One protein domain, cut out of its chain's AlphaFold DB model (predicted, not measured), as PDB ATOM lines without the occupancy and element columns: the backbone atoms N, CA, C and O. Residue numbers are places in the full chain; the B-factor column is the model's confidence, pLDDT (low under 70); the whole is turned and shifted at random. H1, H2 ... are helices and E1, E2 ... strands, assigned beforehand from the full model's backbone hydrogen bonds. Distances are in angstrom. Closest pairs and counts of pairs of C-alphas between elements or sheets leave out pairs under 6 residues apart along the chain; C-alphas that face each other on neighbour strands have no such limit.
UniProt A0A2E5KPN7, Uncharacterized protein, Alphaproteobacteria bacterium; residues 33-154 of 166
ATOM      1  N   ASP A  33      -6.320  -3.654  38.227       93.19
ATOM      2  CA  ASP A  33      -7.271  -4.182  39.213       93.19
ATOM      3  C   ASP A  33      -7.425  -5.704  39.027       93.19
ATOM      4  O   ASP A  33      -8.524  -6.242  38.863       93.19
ATOM      5  N   LEU A  34      -6.288  -6.410  39.021       94.50
ATOM      6  CA  LEU A  34      -6.154  -7.795  38.553       94.50
ATOM      7  C   LEU A  34      -6.997  -8.804  39.337       94.50
ATOM      8  O   LEU A  34      -7.423  -9.811  38.778       94.50
ATOM      9  N   GLU A  35      -7.274  -8.542  40.614       89.12
ATOM     10  CA  GLU A  35      -8.155  -9.390  41.428       89.12
ATOM     11  C   GLU A  35      -9.620  -9.338  40.972       89.12
ATOM     12  O   GLU A  35     -10.370 -10.292  41.178       89.12
ATOM     13  N   ILE A  36     -10.026  -8.228  40.351       93.25
ATOM     14  CA  ILE A  36     -11.385  -8.006  39.850       93.25
ATOM     15  C   ILE A  36     -11.485  -8.472  38.400       93.25
ATOM     16  O   ILE A  36     -12.449  -9.137  38.025       93.25
ATOM     17  N   THR A  37     -10.497  -8.118  37.577       95.12
ATOM     18  CA  THR A  37     -10.505  -8.409  36.137       95.12
ATOM     19  C   THR A  37     -10.082  -9.842  35.825       95.12
ATOM     20  O   THR A  37     -10.470 -10.387  34.795       95.12
ATOM     21  N   GLY A  38      -9.297 -10.473  36.704       93.81
ATOM     22  CA  GLY A  38      -8.735 -11.807  36.495       93.81
ATOM     23  C   GLY A  38      -7.614 -11.856  35.452       93.81
ATOM     24  O   GLY A  38      -7.060 -12.937  35.231       93.81
ATOM     25  N   GLY A  39      -7.280 -10.711  34.848       95.44
ATOM     26  CA  GLY A  39      -6.239 -10.504  33.848       95.44
ATOM     27  C   GLY A  39      -6.473  -9.227  33.031       95.44
ATOM     28  O   GLY A  39      -7.612  -8.912  32.693       95.44
ATOM     29  N   GLU A  40      -5.407  -8.501  32.690       97.69
ATOM     30  CA  GLU A  40      -5.477  -7.301  31.843       97.69
ATOM     31  C   GLU A  40      -4.379  -7.290  30.781       97.69
ATOM     32  O   GLU A  40      -3.195  -7.398  31.098       97.69
ATOM     33  N   GLU A  41      -4.771  -7.099  29.520       97.50
ATOM     34  CA  GLU A  41      -3.835  -6.841  28.426       97.50
ATOM     35  C   GLU A  41      -3.344  -5.387  28.499       97.50
ATOM     36  O   GLU A  41      -4.135  -4.435  28.467       97.50
ATOM     37  N   ILE A  42      -2.029  -5.202  28.644       95.88
ATOM     38  CA  ILE A  42      -1.418  -3.872  28.797       95.88
ATOM     39  C   ILE A  42      -0.946  -3.295  27.460       95.88
ATOM     40  O   ILE A  42      -1.014  -2.081  27.261       95.88
ATOM     41  N   VAL A  43      -0.520  -4.166  26.546       96.31
ATOM     42  CA  VAL A  43      -0.229  -3.915  25.128       96.31
ATOM     43  C   VAL A  43      -0.519  -5.211  24.356       96.31
ATOM     44  O   VAL A  43      -0.533  -6.264  24.992       96.31
ATOM     45  N   PRO A  44      -0.729  -5.171  23.024       97.81
ATOM     46  CA  PRO A  44      -1.056  -6.368  22.251       97.81
ATOM     47  C   PRO A  44      -0.097  -7.535  22.514       97.81
ATOM     48  O   PRO A  44       1.112  -7.383  22.332       97.81
ATOM     49  N   GLY A  45      -0.646  -8.672  22.940       97.69
ATOM     50  CA  GLY A  45       0.107  -9.891  23.250       97.69
ATOM     51  C   GLY A  45       0.817  -9.888  24.607       97.69
ATOM     52  O   GLY A  45       1.588 -10.802  24.871       97.69
ATOM     53  N   ILE A  46       0.595  -8.889  25.475       98.25
ATOM     54  CA  ILE A  46       1.141  -8.866  26.841       98.25
ATOM     55  C   ILE A  46       0.014  -8.711  27.860       98.25
ATOM     56  O   ILE A  46      -0.608  -7.649  27.962       98.25
ATOM     57  N   VAL A  47      -0.198  -9.756  28.661       98.25
ATOM     58  CA  VAL A  47      -1.281  -9.839  29.650       98.25
ATOM     59  C   VAL A  47      -0.717 -10.028  31.052       98.25
ATOM     60  O   VAL A  47       0.066 -10.942  31.303       98.25
ATOM     61  N   CYS A  48      -1.154  -9.192  31.990       98.06
ATOM     62  CA  CYS A  48      -0.845  -9.347  33.408       98.06
ATOM     63  C   CYS A  48      -1.953 -10.137  34.107       98.06
ATOM     64  O   CYS A  48      -3.128  -9.827  33.930       98.06
ATOM     65  N   TYR A  49      -1.592 -11.105  34.950       97.38
ATOM     66  CA  TYR A  49      -2.522 -11.919  35.739       97.38
ATOM     67  C   TYR A  49      -2.224 -11.814  37.238       97.38
ATOM     68  O   TYR A  49      -1.053 -11.711  37.607       97.38
ATOM     69  N   PRO A  50      -3.235 -11.880  38.125       95.81
ATOM     70  CA  PRO A  50      -2.979 -11.899  39.561       95.81
ATOM     71  C   PRO A  50      -2.284 -13.210  39.955       95.81
ATOM     72  O   PRO A  50      -2.733 -14.295  39.574       95.81
ATOM     73  N   ALA A  51      -1.208 -13.112  40.737       93.88
ATOM     74  CA  ALA A  51      -0.559 -14.265  41.359       93.88
ATOM     75  C   ALA A  51      -0.941 -14.393  42.838       93.88
ATOM     76  O   ALA A  51      -1.153 -15.505  43.325       93.88
ATOM     77  N   ASN A  52      -1.043 -13.260  43.545       90.94
ATOM     78  CA  ASN A  52      -1.417 -13.167  44.963       90.94
ATOM     79  C   ASN A  52      -0.626 -14.145  45.859       90.94
ATOM     80  O   ASN A  52      -1.174 -14.778  46.770       90.94
ATOM     81  N   ALA A  53       0.662 -14.295  45.543       90.00
ATOM     82  CA  ALA A  53       1.580 -15.276  46.099       90.00
ATOM     83  C   ALA A  53       2.695 -14.590  46.906       90.00
ATOM     84  O   ALA A  53       2.508 -14.337  48.097       90.00
ATOM     85  N   HIS A  54       3.828 -14.257  46.269       89.75
ATOM     86  CA  HIS A  54       4.981 -13.618  46.920       89.75
ATOM     87  C   HIS A  54       4.567 -12.379  47.736       89.75
ATOM     88  O   HIS A  54       4.883 -12.261  48.919       89.75
ATOM     89  N   THR A  55       3.757 -11.514  47.120       89.62
ATOM     90  CA  THR A  55       3.011 -10.447  47.798       89.62
ATOM     91  C   THR A  55       1.545 -10.471  47.379       89.62
ATOM     92  O   THR A  55       1.204 -11.041  46.339       89.62
ATOM     93  N   ASP A  56       0.678  -9.798  48.135       88.00
ATOM     94  CA  ASP A  56      -0.746  -9.665  47.788       88.00
ATOM     95  C   ASP A  56      -0.949  -9.006  46.411       88.00
ATOM     96  O   ASP A  56      -1.894  -9.336  45.715       88.00
ATOM     97  N   GLY A  57      -0.028  -8.128  45.987       88.94
ATOM     98  CA  GLY A  57      -0.040  -7.487  44.666       88.94
ATOM     99  C   GLY A  57       0.866  -8.147  43.622       88.94
ATOM    100  O   GLY A  57       1.136  -7.540  42.585       88.94
ATOM    101  N   SER A  58       1.401  -9.342  43.894       91.31
ATOM    102  CA  SER A  58       2.245 -10.053  42.926       91.31
ATOM    103  C   SER A  58       1.441 -10.464  41.693       91.31
ATOM    104  O   SER A  58       0.273 -10.850  41.787       91.31
ATOM    105  N   MET A  59       2.087 -10.397  40.531       95.06
ATOM    106  CA  MET A  59       1.467 -10.660  39.238       95.06
ATOM    107  C   MET A  59       2.367 -11.522  38.357       95.06
ATOM    108  O   MET A  59       3.587 -11.515  38.507       95.06
ATOM    109  N   LEU A  60       1.739 -12.242  37.436       96.88
ATOM    110  CA  LEU A  60       2.387 -12.952  36.337       96.88
ATOM    111  C   LEU A  60       2.273 -12.096  35.082       96.88
ATOM    112  O   LEU A  60       1.249 -11.435  34.894       96.88
ATOM    113  N   ILE A  61       3.273 -12.148  34.209       97.94
ATOM    114  CA  ILE A  61       3.217 -11.477  32.907       97.94
ATOM    115  C   ILE A  61       3.316 -12.546  31.827       97.94
ATOM    116  O   ILE A  61       4.331 -13.228  31.720       97.94
ATOM    117  N   SER A  62       2.255 -12.683  31.043       98.19
ATOM    118  CA  SER A  62       2.210 -13.530  29.856       98.19
ATOM    119  C   SER A  62       2.567 -12.711  28.629       98.19
ATOM    120  O   SER A  62       2.054 -11.603  28.465       98.19
ATOM    121  N   VAL A  63       3.413 -13.265  27.770       98.06
ATOM    122  CA  VAL A  63       3.853 -12.670  26.512       98.06
ATOM    123  C   VAL A  63       3.630 -13.681  25.398       98.06
ATOM    124  O   VAL A  63       4.220 -14.762  25.400       98.06
ATOM    125  N   ASP A  64       2.792 -13.319  24.437       97.69
ATOM    126  CA  ASP A  64       2.576 -14.108  23.235       97.69
ATOM    127  C   ASP A  64       3.738 -13.873  22.263       97.69
ATOM    128  O   ASP A  64       4.049 -12.738  21.886       97.69
ATOM    129  N   THR A  65       4.388 -14.958  21.851       95.31
ATOM    130  CA  THR A  65       5.468 -14.941  20.860       95.31
ATOM    131  C   THR A  65       5.103 -15.815  19.664       95.31
ATOM    132  O   THR A  65       4.147 -16.588  19.701       95.31
ATOM    133  N   ASP A  66       5.881 -15.724  18.589       95.06
ATOM    134  CA  ASP A  66       5.739 -16.611  17.432       95.06
ATOM    135  C   ASP A  66       6.090 -18.077  17.742       95.06
ATOM    136  O   ASP A  66       5.696 -18.969  16.991       95.06
ATOM    137  N   GLN A  67       6.794 -18.332  18.848       90.88
ATOM    138  CA  GLN A  67       7.199 -19.672  19.279       90.88
ATOM    139  C   GLN A  67       6.314 -20.272  20.374       90.88
ATOM    140  O   GLN A  67       6.472 -21.451  20.685       90.88
ATOM    141  N   GLY A  68       5.402 -19.490  20.952       93.56
ATOM    142  CA  GLY A  68       4.541 -19.917  22.054       93.56
ATOM    143  C   GLY A  68       4.364 -18.844  23.123       93.56
ATOM    144  O   GLY A  68       4.838 -17.709  22.990       93.56
ATOM    145  N   GLN A  69       3.671 -19.206  24.194       96.44
ATOM    146  CA  GLN A  69       3.396 -18.331  25.321       96.44
ATOM    147  C   GLN A  69       4.536 -18.371  26.346       96.44
ATOM    148  O   GLN A  69       4.884 -19.419  26.893       96.44
ATOM    149  N   VAL A  70       5.099 -17.200  26.630       97.12
ATOM    150  CA  VAL A  70       6.150 -17.005  27.630       97.12
ATOM    151  C   VAL A  70       5.539 -16.400  28.888       97.12
ATOM    152  O   VAL A  70       4.905 -15.352  28.821       97.12
ATOM    153  N   VAL A  71       5.766 -17.009  30.051       98.00
ATOM    154  CA  VAL A  71       5.294 -16.481  31.337       98.00
ATOM    155  C   VAL A  71       6.470 -16.065  32.208       98.00
ATOM    156  O   VAL A  71       7.249 -16.897  32.670       98.00
ATOM    157  N   ILE A  72       6.569 -14.765  32.478       97.50
ATOM    158  CA  ILE A  72       7.471 -14.208  33.487       97.50
ATOM    159  C   ILE A  72       6.800 -14.382  34.846       97.50
ATOM    160  O   ILE A  72       5.711 -13.853  35.098       97.50
ATOM    161  N   THR A  73       7.449 -15.141  35.721       96.31
ATOM    162  CA  THR A  73       6.814 -15.648  36.946       96.31
ATOM    163  C   THR A  73       7.083 -14.763  38.158       96.31
ATOM    164  O   THR A  73       6.487 -14.976  39.215       96.31
ATOM    165  N   GLY A  74       8.010 -13.807  38.026       92.44
ATOM    166  CA  GLY A  74       8.548 -13.047  39.148       92.44
ATOM    167  C   GLY A  74       8.985 -13.982  40.274       92.44
ATOM    168  O   GLY A  74       9.561 -15.043  40.033       92.44
ATOM    169  N   ASP A  75       8.590 -13.624  41.487       92.12
ATOM    170  CA  ASP A  75       8.964 -14.291  42.732       92.12
ATOM    171  C   ASP A  75       8.052 -15.476  43.108       92.12
ATOM    172  O   ASP A  75       8.106 -15.989  44.224       92.12
ATOM    173  N   VAL A  76       7.181 -15.924  42.196       94.50
ATOM    174  CA  VAL A  76       6.347 -17.125  42.406       94.50
ATOM    175  C   VAL A  76       7.171 -18.408  42.256       94.50
ATOM    176  O   VAL A  76       6.930 -19.393  42.955       94.50
ATOM    177  N   ILE A  77       8.152 -18.390  41.351       94.50
ATOM    178  CA  ILE A  77       9.092 -19.486  41.115       94.50
ATOM    179  C   ILE A  77      10.503 -18.918  41.292       94.50
ATOM    180  O   ILE A  77      10.951 -18.090  40.503       94.50
ATOM    181  N   TYR A  78      11.174 -19.348  42.357       91.56
ATOM    182  CA  TYR A  78      12.573 -19.052  42.662       91.56
ATOM    183  C   TYR A  78      13.521 -20.109  42.113       91.56
ATOM    184  O   TYR A  78      14.599 -19.748  41.668       91.56
ATOM    185  N   ASP A  79      13.134 -21.383  42.182       91.50
ATOM    186  CA  ASP A  79      13.927 -22.513  41.699       91.50
ATOM    187  C   ASP A  79      12.983 -23.565  41.112       91.50
ATOM    188  O   ASP A  79      12.117 -24.114  41.802       91.50
ATOM    189  N   ILE A  80      13.115 -23.826  39.815       93.38
ATOM    190  CA  ILE A  80      12.228 -24.745  39.097       93.38
ATOM    191  C   ILE A  80      12.439 -26.181  39.573       93.38
ATOM    192  O   ILE A  80      11.479 -26.953  39.658       93.38
ATOM    193  N   HIS A  81      13.676 -26.556  39.894       91.44
ATOM    194  CA  HIS A  81      13.973 -27.917  40.304       91.44
ATOM    195  C   HIS A  81      13.330 -28.228  41.657       91.44
ATOM    196  O   HIS A  81      12.515 -29.142  41.761       91.44
ATOM    197  N   ASP A  82      13.618 -27.422  42.670       91.69
ATOM    198  CA  ASP A  82      13.199 -27.680  44.044       91.69
ATOM    199  C   ASP A  82      11.735 -27.316  44.305       91.69
ATOM    200  O   ASP A  82      11.178 -27.758  45.314       91.69
ATOM    201  N   GLN A  83      11.083 -26.552  43.418       93.75
ATOM    202  CA  GLN A  83       9.648 -26.275  43.516       93.75
ATOM    203  C   GLN A  83       8.764 -27.154  42.647       93.75
ATOM    204  O   GLN A  83       7.620 -27.386  43.044       93.75
ATOM    205  N   ILE A  84       9.250 -27.623  41.495       94.12
ATOM    206  CA  ILE A  84       8.407 -28.261  40.474       94.12
ATOM    207  C   ILE A  84       8.934 -29.647  40.104       94.12
ATOM    208  O   ILE A  84       8.184 -30.612  40.207       94.12
ATOM    209  N   VAL A  85      10.202 -29.766  39.703       91.19
ATOM    210  CA  VAL A  85      10.748 -31.026  39.153       91.19
ATOM    211  C   VAL A  85      10.944 -32.087  40.235       91.19
ATOM    212  O   VAL A  85      10.525 -33.228  40.069       91.19
ATOM    213  N   ALA A  86      11.563 -31.719  41.354       89.94
ATOM    214  CA  ALA A  86      11.807 -32.580  42.503       89.94
ATOM    215  C   ALA A  86      11.486 -31.817  43.802       89.94
ATOM    216  O   ALA A  86      12.400 -31.443  44.541       89.94
ATOM    217  N   PRO A  87      10.190 -31.579  44.101       90.56
ATOM    218  CA  PRO A  87       9.773 -30.676  45.165       90.56
ATOM    219  C   PRO A  87      10.376 -31.024  46.534       90.56
ATOM    220  O   PRO A  87       9.995 -32.016  47.171       90.56
ATOM    221  N   PHE A  88      11.303 -30.191  47.017       82.25
ATOM    222  CA  PHE A  88      12.093 -30.504  48.206       82.25
ATOM    223  C   PHE A  88      11.204 -30.643  49.448       82.25
ATOM    224  O   PHE A  88      10.433 -29.750  49.809       82.25
ATOM    225  N   GLY A  89      11.308 -31.790  50.126       83.00
ATOM    226  CA  GLY A  89      10.582 -32.062  51.370       83.00
ATOM    227  C   GLY A  89       9.058 -32.186  51.227       83.00
ATOM    228  O   GLY A  89       8.368 -32.294  52.247       83.00
ATOM    229  N   SER A  90       8.517 -32.191  50.002       84.25
ATOM    230  CA  SER A  90       7.090 -32.422  49.780       84.25
ATOM    231  C   SER A  90       6.725 -33.875  50.089       84.25
ATOM    232  O   SER A  90       7.440 -34.814  49.755       84.25
ATOM    233  N   LYS A  91       5.580 -34.062  50.750       87.12
ATOM    234  CA  LYS A  91       4.933 -35.374  50.949       87.12
ATOM    235  C   LYS A  91       3.642 -35.503  50.144       87.12
ATOM    236  O   LYS A  91       2.932 -36.494  50.281       87.12
ATOM    237  N   GLN A  92       3.284 -34.444  49.424       86.94
ATOM    238  CA  GLN A  92       2.043 -34.352  48.677       86.94
ATOM    239  C   GLN A  92       2.299 -34.856  47.263       86.94
ATOM    240  O   GLN A  92       3.305 -34.497  46.656       86.94
ATOM    241  N   ASP A  93       1.392 -35.693  46.779       83.75
ATOM    242  CA  ASP A  93       1.444 -36.218  45.422       83.75
ATOM    243  C   ASP A  93       1.104 -35.110  44.423       83.75
ATOM    244  O   ASP A  93       0.116 -34.402  44.626       83.75
ATOM    245  N   GLN A  94       1.914 -34.961  43.371       78.44
ATOM    246  CA  GLN A  94       1.659 -34.032  42.260       78.44
ATOM    247  C   GLN A  94       1.424 -32.570  42.681       78.44
ATOM    248  O   GLN A  94       0.597 -31.853  42.113       78.44
ATOM    249  N   GLU A  95       2.137 -32.110  43.708       90.75
ATOM    250  CA  GLU A  95       2.015 -30.743  44.209       90.75
ATOM    251  C   GLU A  95       3.360 -30.018  44.170       90.75
ATOM    252  O   GLU A  95       4.318 -30.502  44.787       90.75
ATOM    253  N   PRO A  96       3.427 -28.812  43.569       93.56
ATOM    254  CA  PRO A  96       4.613 -27.985  43.686       93.56
ATOM    255  C   PRO A  96       4.827 -27.553  45.143       93.56
ATOM    256  O   PRO A  96       3.889 -27.517  45.961       93.56
ATOM    257  N   THR A  97       6.064 -27.196  45.477       92.38
ATOM    258  CA  THR A  97       6.400 -26.604  46.777       92.38
ATOM    259  C   THR A  97       6.431 -25.080  46.708       92.38
ATOM    260  O   THR A  97       6.588 -24.478  45.648       92.38
ATOM    261  N   HIS A  98       6.239 -24.450  47.863       89.81
ATOM    262  CA  HIS A  98       6.331 -22.998  47.990       89.81
ATOM    263  C   HIS A  98       7.788 -22.572  48.211       89.81
ATOM    264  O   HIS A  98       8.544 -23.269  48.888       89.81
ATOM    265  N   THR A  99       8.140 -21.376  47.760       87.62
ATOM    266  CA  THR A  99       9.428 -20.705  48.008       87.62
ATOM    267  C   THR A  99       9.721 -20.529  49.504       87.62
ATOM    268  O   THR A  99      10.869 -20.466  49.930       87.62
ATOM    269  N   GLY A 100       8.667 -20.417  50.324       84.50
ATOM    270  CA  GLY A 100       8.774 -19.958  51.711       84.50
ATOM    271  C   GLY A 100       9.018 -18.447  51.834       84.50
ATOM    272  O   GLY A 100       9.128 -17.947  52.953       84.50
ATOM    273  N   HIS A 101       9.054 -17.724  50.711       83.44
ATOM    274  CA  HIS A 101       9.247 -16.283  50.626       83.44
ATOM    275  C   HIS A 101       7.964 -15.606  50.121       83.44
ATOM    276  O   HIS A 101       7.919 -15.026  49.042       83.44
ATOM    277  N   HIS A 102       6.885 -15.718  50.896       84.19
ATOM    278  CA  HIS A 102       5.557 -15.239  50.513       84.19
ATOM    279  C   HIS A 102       4.829 -14.572  51.691       84.19
ATOM    280  O   HIS A 102       4.970 -14.998  52.841       84.19
ATOM    281  N   THR A 103       3.998 -13.560  51.418       85.50
ATOM    282  CA  THR A 103       2.985 -13.073  52.383       85.50
ATOM    283  C   THR A 103       1.645 -13.735  52.212       85.50
ATOM    284  O   THR A 103       0.894 -13.868  53.180       85.50
ATOM    285  N   GLY A 104       1.343 -14.135  50.978       81.50
ATOM    286  CA  GLY A 104       0.088 -14.764  50.645       81.50
ATOM    287  C   GLY A 104      -0.047 -16.139  51.304       81.50
ATOM    288  O   GLY A 104       0.926 -16.745  51.771       81.50
ATOM    289  N   PRO A 105      -1.266 -16.692  51.336       89.19
ATOM    290  CA  PRO A 105      -1.473 -18.088  51.679       89.19
ATOM    291  C   PRO A 105      -0.673 -19.013  50.751       89.19
ATOM    292  O   PRO A 105      -0.773 -18.898  49.533       89.19
ATOM    293  N   ARG A 106       0.000 -20.032  51.307       91.00
ATOM    294  CA  ARG A 106       0.735 -21.069  50.538       91.00
ATOM    295  C   ARG A 106      -0.084 -21.687  49.401       91.00
ATOM    296  O   ARG A 106       0.451 -22.079  48.373       91.00
ATOM    297  N   ARG A 107      -1.402 -21.794  49.593       92.44
ATOM    298  CA  ARG A 107      -2.326 -22.308  48.574       92.44
ATOM    299  C   ARG A 107      -2.415 -21.411  47.332       92.44
ATOM    300  O   ARG A 107      -2.644 -21.944  46.257       92.44
ATOM    301  N   HIS A 108      -2.268 -20.092  47.471       92.75
ATOM    302  CA  HIS A 108      -2.318 -19.165  46.338       92.75
ATOM    303  C   HIS A 108      -1.046 -19.284  45.509       92.75
ATOM    304  O   HIS A 108      -1.137 -19.399  44.298       92.75
ATOM    305  N   GLU A 109       0.116 -19.395  46.154       93.69
ATOM    306  CA  GLU A 109       1.381 -19.659  45.463       93.69
ATOM    307  C   GLU A 109       1.349 -20.984  44.695       93.69
ATOM    308  O   GLU A 109       1.618 -21.004  43.499       93.69
ATOM    309  N   LYS A 110       0.901 -22.079  45.325       94.19
ATOM    310  CA  LYS A 110       0.724 -23.359  44.617       94.19
ATOM    311  C   LYS A 110      -0.266 -23.257  43.454       94.19
ATOM    312  O   LYS A 110      -0.026 -23.834  42.399       94.19
ATOM    313  N   ALA A 111      -1.374 -22.533  43.629       94.00
ATOM    314  CA  ALA A 111      -2.345 -22.312  42.558       94.00
ATOM    315  C   ALA A 111      -1.759 -21.471  41.412       94.00
ATOM    316  O   ALA A 111      -2.010 -21.780  40.250       94.00
ATOM    317  N   ALA A 112      -0.944 -20.462  41.725       95.50
ATOM    318  CA  ALA A 112      -0.238 -19.655  40.740       95.50
ATOM    319  C   ALA A 112       0.771 -20.503  39.954       95.50
ATOM    320  O   ALA A 112       0.753 -20.448  38.731       95.50
ATOM    321  N   ILE A 113       1.563 -21.358  40.616       96.38
ATOM    322  CA  ILE A 113       2.484 -22.290  39.938       96.38
ATOM    323  C   ILE A 113       1.723 -23.207  38.975       96.38
ATOM    324  O   ILE A 113       2.105 -23.336  37.817       96.38
ATOM    325  N   LYS A 114       0.605 -23.799  39.409       96.06
ATOM    326  CA  LYS A 114      -0.212 -24.654  38.531       96.06
ATOM    327  C   LYS A 114      -0.790 -23.891  37.341       96.06
ATOM    328  O   LYS A 114      -0.790 -24.419  36.238       96.06
ATOM    329  N   ARG A 115      -1.247 -22.652  37.552       95.81
ATOM    330  CA  ARG A 115      -1.715 -21.782  36.466       95.81
ATOM    331  C   ARG A 115      -0.599 -21.493  35.466       95.81
ATOM    332  O   ARG A 115      -0.853 -21.576  34.274       95.81
ATOM    333  N   ILE A 116       0.605 -21.172  35.947       97.31
ATOM    334  CA  ILE A 116       1.784 -20.943  35.101       97.31
ATOM    335  C   ILE A 116       2.045 -22.173  34.227       97.31
ATOM    336  O   ILE A 116       2.194 -22.029  33.021       97.31
ATOM    337  N   LEU A 117       2.061 -23.372  34.818       96.31
ATOM    338  CA  LEU A 117       2.321 -24.615  34.085       96.31
ATOM    339  C   LEU A 117       1.225 -24.954  33.063       96.31
ATOM    340  O   LEU A 117       1.530 -25.493  32.007       96.31
ATOM    341  N   ASP A 118      -0.034 -24.639  33.360       96.12
ATOM    342  CA  ASP A 118      -1.158 -24.875  32.445       96.12
ATOM    343  C   ASP A 118      -1.114 -23.971  31.202       96.12
ATOM    344  O   ASP A 118      -1.497 -24.395  30.116       96.12
ATOM    345  N   MET A 119      -0.638 -22.731  31.357       94.81
ATOM    346  CA  MET A 119      -0.690 -21.721  30.294       94.81
ATOM    347  C   MET A 119       0.619 -21.553  29.508       94.81
ATOM    348  O   MET A 119       0.586 -21.146  28.351       94.81
ATOM    349  N   ALA A 120       1.774 -21.812  30.124       96.81
ATOM    350  CA  ALA A 120       3.066 -21.487  29.534       96.81
ATOM    351  C   ALA A 120       3.573 -22.576  28.580       96.81
ATOM    352  O   ALA A 120       3.521 -23.762  28.900       96.81
ATOM    353  N   ASP A 121       4.190 -22.150  27.478       96.12
ATOM    354  CA  ASP A 121       5.150 -22.964  26.723       96.12
ATOM    355  C   ASP A 121       6.576 -22.751  27.268       96.12
ATOM    356  O   ASP A 121       7.410 -23.661  27.270       96.12
ATOM    357  N   PHE A 122       6.854 -21.549  27.790       95.38
ATOM    358  CA  PHE A 122       8.133 -21.178  28.397       95.38
ATOM    359  C   PHE A 122       7.922 -20.392  29.694       95.38
ATOM    360  O   PHE A 122       7.109 -19.468  29.739       95.38
ATOM    361  N   ILE A 123       8.689 -20.701  30.740       96.12
ATOM    362  CA  ILE A 123       8.638 -19.986  32.025       96.12
ATOM    363  C   ILE A 123       9.959 -19.280  32.311       96.12
ATOM    364  O   ILE A 123      11.021 -19.884  32.174       96.12
ATOM    365  N   LEU A 124       9.885 -18.008  32.716       95.56
ATOM    366  CA  LEU A 124      11.023 -17.140  33.034       95.56
ATOM    367  C   LEU A 124      10.939 -16.691  34.502       95.56
ATOM    368  O   LEU A 124      10.294 -15.678  34.803       95.56
ATOM    369  N   PRO A 125      11.561 -17.443  35.423       93.44
ATOM    370  CA  PRO A 125      11.706 -17.027  36.810       93.44
ATOM    371  C   PRO A 125      12.735 -15.907  36.976       93.44
ATOM    372  O   PRO A 125      13.645 -15.747  36.166       93.44
ATOM    373  N   ALA A 126      12.594 -15.126  38.049       89.56
ATOM    374  CA  ALA A 126      13.525 -14.037  38.356       89.56
ATOM    375  C   ALA A 126      14.872 -14.533  38.920       89.56
ATOM    376  O   ALA A 126      15.872 -13.818  38.852       89.56
ATOM    377  N   HIS A 127      14.891 -15.743  39.487       89.06
ATOM    378  CA  HIS A 127      16.009 -16.266  40.283       89.06
ATOM    379  C   HIS A 127      16.589 -17.588  39.782       89.06
ATOM    380  O   HIS A 127      17.537 -18.096  40.378       89.06
ATOM    381  N   ASP A 128      16.067 -18.117  38.680       91.25
ATOM    382  CA  ASP A 128      16.532 -19.363  38.085       91.25
ATOM    383  C   ASP A 128      16.664 -19.198  36.572       91.25
ATOM    384  O   ASP A 128      16.224 -18.207  35.981       91.25
ATOM    385  N   VAL A 129      17.301 -20.169  35.937       90.75
ATOM    386  CA  VAL A 129      17.319 -20.247  34.492       90.75
ATOM    387  C   VAL A 129      15.940 -20.636  33.954       90.75
ATOM    388  O   VAL A 129      15.201 -21.356  34.627       90.75
ATOM    389  N   PRO A 130      15.559 -20.199  32.748       93.38
ATOM    390  CA  PRO A 130      14.205 -20.445  32.277       93.38
ATOM    391  C   PRO A 130      14.005 -21.879  31.767       93.38
ATOM    392  O   PRO A 130      14.966 -22.623  31.546       93.38
ATOM    393  N   ALA A 131      12.748 -22.283  31.577       93.44
ATOM    394  CA  ALA A 131      12.403 -23.668  31.263       93.44
ATOM    395  C   ALA A 131      11.264 -23.830  30.263       93.44
ATOM    396  O   ALA A 131      10.408 -22.956  30.116       93.44
ATOM    397  N   ALA A 132      11.285 -24.974  29.582       93.56
ATOM    398  CA  ALA A 132      10.275 -25.405  28.631       93.56
ATOM    399  C   ALA A 132       9.170 -26.142  29.379       93.56
ATOM    400  O   ALA A 132       9.459 -27.006  30.216       93.56
ATOM    401  N   VAL A 133       7.924 -25.852  29.032       94.19
ATOM    402  CA  VAL A 133       6.751 -26.503  29.604       94.19
ATOM    403  C   VAL A 133       5.945 -27.161  28.491       94.19
ATOM    404  O   VAL A 133       5.776 -26.611  27.406       94.19
ATOM    405  N   LYS A 134       5.465 -28.379  28.743       92.69
ATOM    406  CA  LYS A 134       4.565 -29.096  27.843       92.69
ATOM    407  C   LYS A 134       3.604 -29.947  28.654       92.69
ATOM    408  O   LYS A 134       4.029 -30.698  29.520       92.69
ATOM    409  N   HIS A 135       2.310 -29.842  28.352       90.12
ATOM    410  CA  HIS A 135       1.247 -30.556  29.074       90.12
ATOM    411  C   HIS A 135       1.317 -30.362  30.604       90.12
ATOM    412  O   HIS A 135       1.158 -31.320  31.355       90.12
ATOM    413  N   ALA A 136       1.564 -29.128  31.056       90.69
ATOM    414  CA  ALA A 136       1.748 -28.772  32.465       90.69
ATOM    415  C   ALA A 136       2.951 -29.424  33.176       90.69
ATOM    416  O   ALA A 136       3.030 -29.397  34.406       90.69
ATOM    417  N   GLU A 137       3.924 -29.942  32.423       91.31
ATOM    418  CA  GLU A 137       5.173 -30.494  32.949       91.31
ATOM    419  C   GLU A 137       6.384 -29.722  32.424       91.31
ATOM    420  O   GLU A 137       6.420 -29.298  31.269       91.31
ATOM    421  N   VAL A 138       7.405 -29.563  33.268       92.81
ATOM    422  CA  VAL A 138       8.697 -29.004  32.853       92.81
ATOM    423  C   VAL A 138       9.488 -30.087  32.122       92.81
ATOM    424  O   VAL A 138       9.821 -31.111  32.716       92.81
ATOM    425  N   ILE A 139       9.809 -29.855  30.848       92.06
ATOM    426  CA  ILE A 139      10.485 -30.843  29.981       92.06
ATOM    427  C   ILE A 139      11.971 -30.542  29.747       92.06
ATOM    428  O   ILE A 139      12.713 -31.381  29.245       92.06
ATOM    429  N   GLY A 140      12.433 -29.354  30.122       89.75
ATOM    430  CA  GLY A 140      13.846 -29.006  30.041       89.75
ATOM    431  C   GLY A 140      14.123 -27.608  30.563       89.75
ATOM    432  O   GLY A 140      13.212 -26.787  30.680       89.75
ATOM    433  N   ARG A 141      15.384 -27.345  30.894       89.00
ATOM    434  CA  ARG A 141      15.864 -26.056  31.415       89.00
ATOM    435  C   ARG A 141      16.956 -25.518  30.504       89.00
ATOM    436  O   ARG A 141      17.782 -26.280  30.012       89.00
ATOM    437  N   TRP A 142      16.957 -24.219  30.248       82.62
ATOM    438  CA  TRP A 142      17.958 -23.592  29.389       82.62
ATOM    439  C   TRP A 142      19.118 -23.050  30.194       82.62
ATOM    440  O   TRP A 142      18.916 -22.418  31.216       82.62
ATOM    441  N   HIS A 143      20.328 -23.172  29.667       71.94
ATOM    442  CA  HIS A 143      21.466 -22.396  30.148       71.94
ATOM    443  C   HIS A 143      21.897 -21.424  29.039       71.94
ATOM    444  O   HIS A 143      22.600 -21.809  28.107       71.94
ATOM    445  N   GLY A 144      21.442 -20.164  29.111       65.69
ATOM    446  CA  GLY A 144      21.754 -19.110  28.129       65.69
ATOM    447  C   GLY A 144      20.520 -18.394  27.563       65.69
ATOM    448  O   GLY A 144      19.532 -18.218  28.271       65.69
ATOM    449  N   ASP A 145      20.600 -17.961  26.299       65.69
ATOM    450  CA  ASP A 145      19.535 -17.215  25.608       65.69
ATOM    451  C   ASP A 145      18.300 -18.079  25.319       65.69
ATOM    452  O   ASP A 145      18.410 -19.281  25.057       65.69
ATOM    453  N   ILE A 146      17.117 -17.457  25.301       63.28
ATOM    454  CA  ILE A 146      15.853 -18.134  24.992       63.28
ATOM    455  C   ILE A 146      15.003 -17.295  24.045       63.28
ATOM    456  O   ILE A 146      14.806 -16.105  24.311       63.28
ATOM    457  N   PRO A 147      14.434 -17.916  22.997       59.41
ATOM    458  CA  PRO A 147      14.725 -19.272  22.505       59.41
ATOM    459  C   PRO A 147      16.087 -19.330  21.779       59.41
ATOM    460  O   PRO A 147      16.436 -18.397  21.061       59.41
ATOM    461  N   GLY A 148      16.853 -20.422  21.930       59.38
ATOM    462  CA  GLY A 148      18.062 -20.673  21.115       59.38
ATOM    463  C   GLY A 148      19.319 -21.178  21.840       59.38
ATOM    464  O   GLY A 148      20.246 -21.633  21.169       59.38
ATOM    465  N   GLY A 149      19.372 -21.127  23.173       61.75
ATOM    466  CA  GLY A 149      20.447 -21.712  23.981       61.75
ATOM    467  C   GLY A 149      20.361 -23.239  24.102       61.75
ATOM    468  O   GLY A 149      19.405 -23.864  23.636       61.75
ATOM    469  N   GLN A 150      21.353 -23.852  24.758       66.25
ATOM    470  CA  GLN A 150      21.325 -25.286  25.064       66.25
ATOM    471  C   GLN A 150      20.180 -25.582  26.043       66.25
ATOM    472  O   GLN A 150      20.134 -25.004  27.131       66.25
ATOM    473  N   LEU A 151      19.266 -26.461  25.629       72.94
ATOM    474  CA  LEU A 151      18.234 -27.038  26.482       72.94
ATOM    475  C   LEU A 151      18.806 -28.303  27.121       72.94
ATOM    476  O   LEU A 151      19.098 -29.271  26.417       72.94
ATOM    477  N   ASP A 152      18.945 -28.296  28.438       77.12
ATOM    478  CA  ASP A 152      19.176 -29.512  29.198       77.12
ATOM    479  C   ASP A 152      17.811 -30.174  29.401       77.12
ATOM    480  O   ASP A 152      17.005 -29.769  30.248       77.12
ATOM    481  N   GLU A 153      17.521 -31.143  28.531       77.25
ATOM    482  CA  GLU A 153      16.326 -31.973  28.630       77.25
ATOM    483  C   GLU A 153      16.319 -32.666  29.992       77.25
ATOM    484  O   GLU A 153      17.291 -33.310  30.399       77.25
ATOM    485  N   LEU A 154      15.214 -32.512  30.714       70.25
ATOM    486  CA  LEU A 154      15.004 -33.254  31.941       70.25
ATOM    487  C   LEU A 154      14.346 -34.573  31.555       70.25
ATOM    488  O   LEU A 154      13.390 -34.583  30.780       70.25
TER     489      LEU A 154
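AT A GLANCE: This is residues 33 to 154 of the 166 residues of an uncharacterized protein of Alphaproteobacteria bacterium (UniProt A0A2E5KPN7). One long, strongly twisted sheet of eight strands curls round the helix H3, which lies in the hollow of the sheet, while a shorter helix, H2, packs on the sheet near E7. The sheet is made of two runs of four antiparallel strands, E1 to E4 and E5 to E8, joined side by side by the parallel pair E4 and E5; the small helix H1 sits at the E1 end. The printed part has 122 residues with three named helices and eight named strands, in the order H1 E1 E2 E3 E4 H2 H3 E5 E6 E7 E8; the sheet is mixed and runs E1 E2 E3 E4 E5 E6 E7 E8. The class is mixed, helices and strands. The whole is compact, with a radius of gyration of the C-alphas of 13.8 A, and its C-alphas span 40 by 39 by 23 A.

HOW THE PARTS SIT: H1, residues 34 to 37, only grazes the sheet; its closest C-alphas to E2, residues 46 to 50, are those of Leu 34 and Pro 50, 5.3 A apart. E1, residues 40 to 43, is an edge strand and forms a hairpin with E2, with N 40 and O 48 2.9 A apart. E2 and E3, residues 59 to 65, are a hairpin too, with N 47 and O 62 at 2.9 A. E3 and E4, residues 68 to 74, form the next hairpin, at 157 degrees between their directions, with N 63 and O 70 at 2.8 A. E1 E2 E3 E4 is a meander, each strand the antiparallel neighbour of the one before. H2, residues 80 to 85, has a height over the sheet of 9.1 A; its closest C-alphas to E7, residues 137 to 143, are those of Val 85 and Val 138, 6.9 A apart. H3, residues 106 to 119, is on the sheet, which curls round it; the C-alphas of Val 71 in E4 and Ile 116 are 6.8 A apart, the closest of the two. H2 and H3 are near each other, with 5 pairs of C-alphas within 10 A. E4, H2 H3 and E5, residues 122 to 125, make a strand-helix-strand unit, two parallel neighbour strands with helices between, and its crossover is right-handed. E4 and E5 are parallel at 14 degrees, with N 71 and O 122 at 2.8 A. E5 E6 E7 E8 is a second meander, where E6 is residues 131 to 134 and E8, an edge strand, residues 150 to 153. Across its hairpins, N 123 and O 131 are 2.9 A apart, N 134 and O 137 2.9 A, and N 152 and O 141 2.8 A. In H2 and H3 every O i to N i+4 pair is within hydrogen-bond range; H1 is too short for such a pair.

IN THESE COORDINATES: H1 begins at C-alpha 34, (-6.154, -7.795, 38.553). From first to last C-alpha E2 measures 13.7 A, E3 19.3 A and E4 18.9 A. H3 is 20.3 A long and begins at C-alpha 106, (0.735, -21.069, 50.538). E7 measures 18.4 A, and E8 ends at C-alpha 153, (16.326, -31.973, 28.630).

THE WHOLE: The two C-alphas farthest apart are those of Pro 44 and Lys 91, at 41.2 A. The printed part has no cut. The link from H2 to H3, residues 86 to 105, is long, with 20 residues and no named element. The mean pLDDT of the printed part is 90.1, and residues 144 to 150 are under 70.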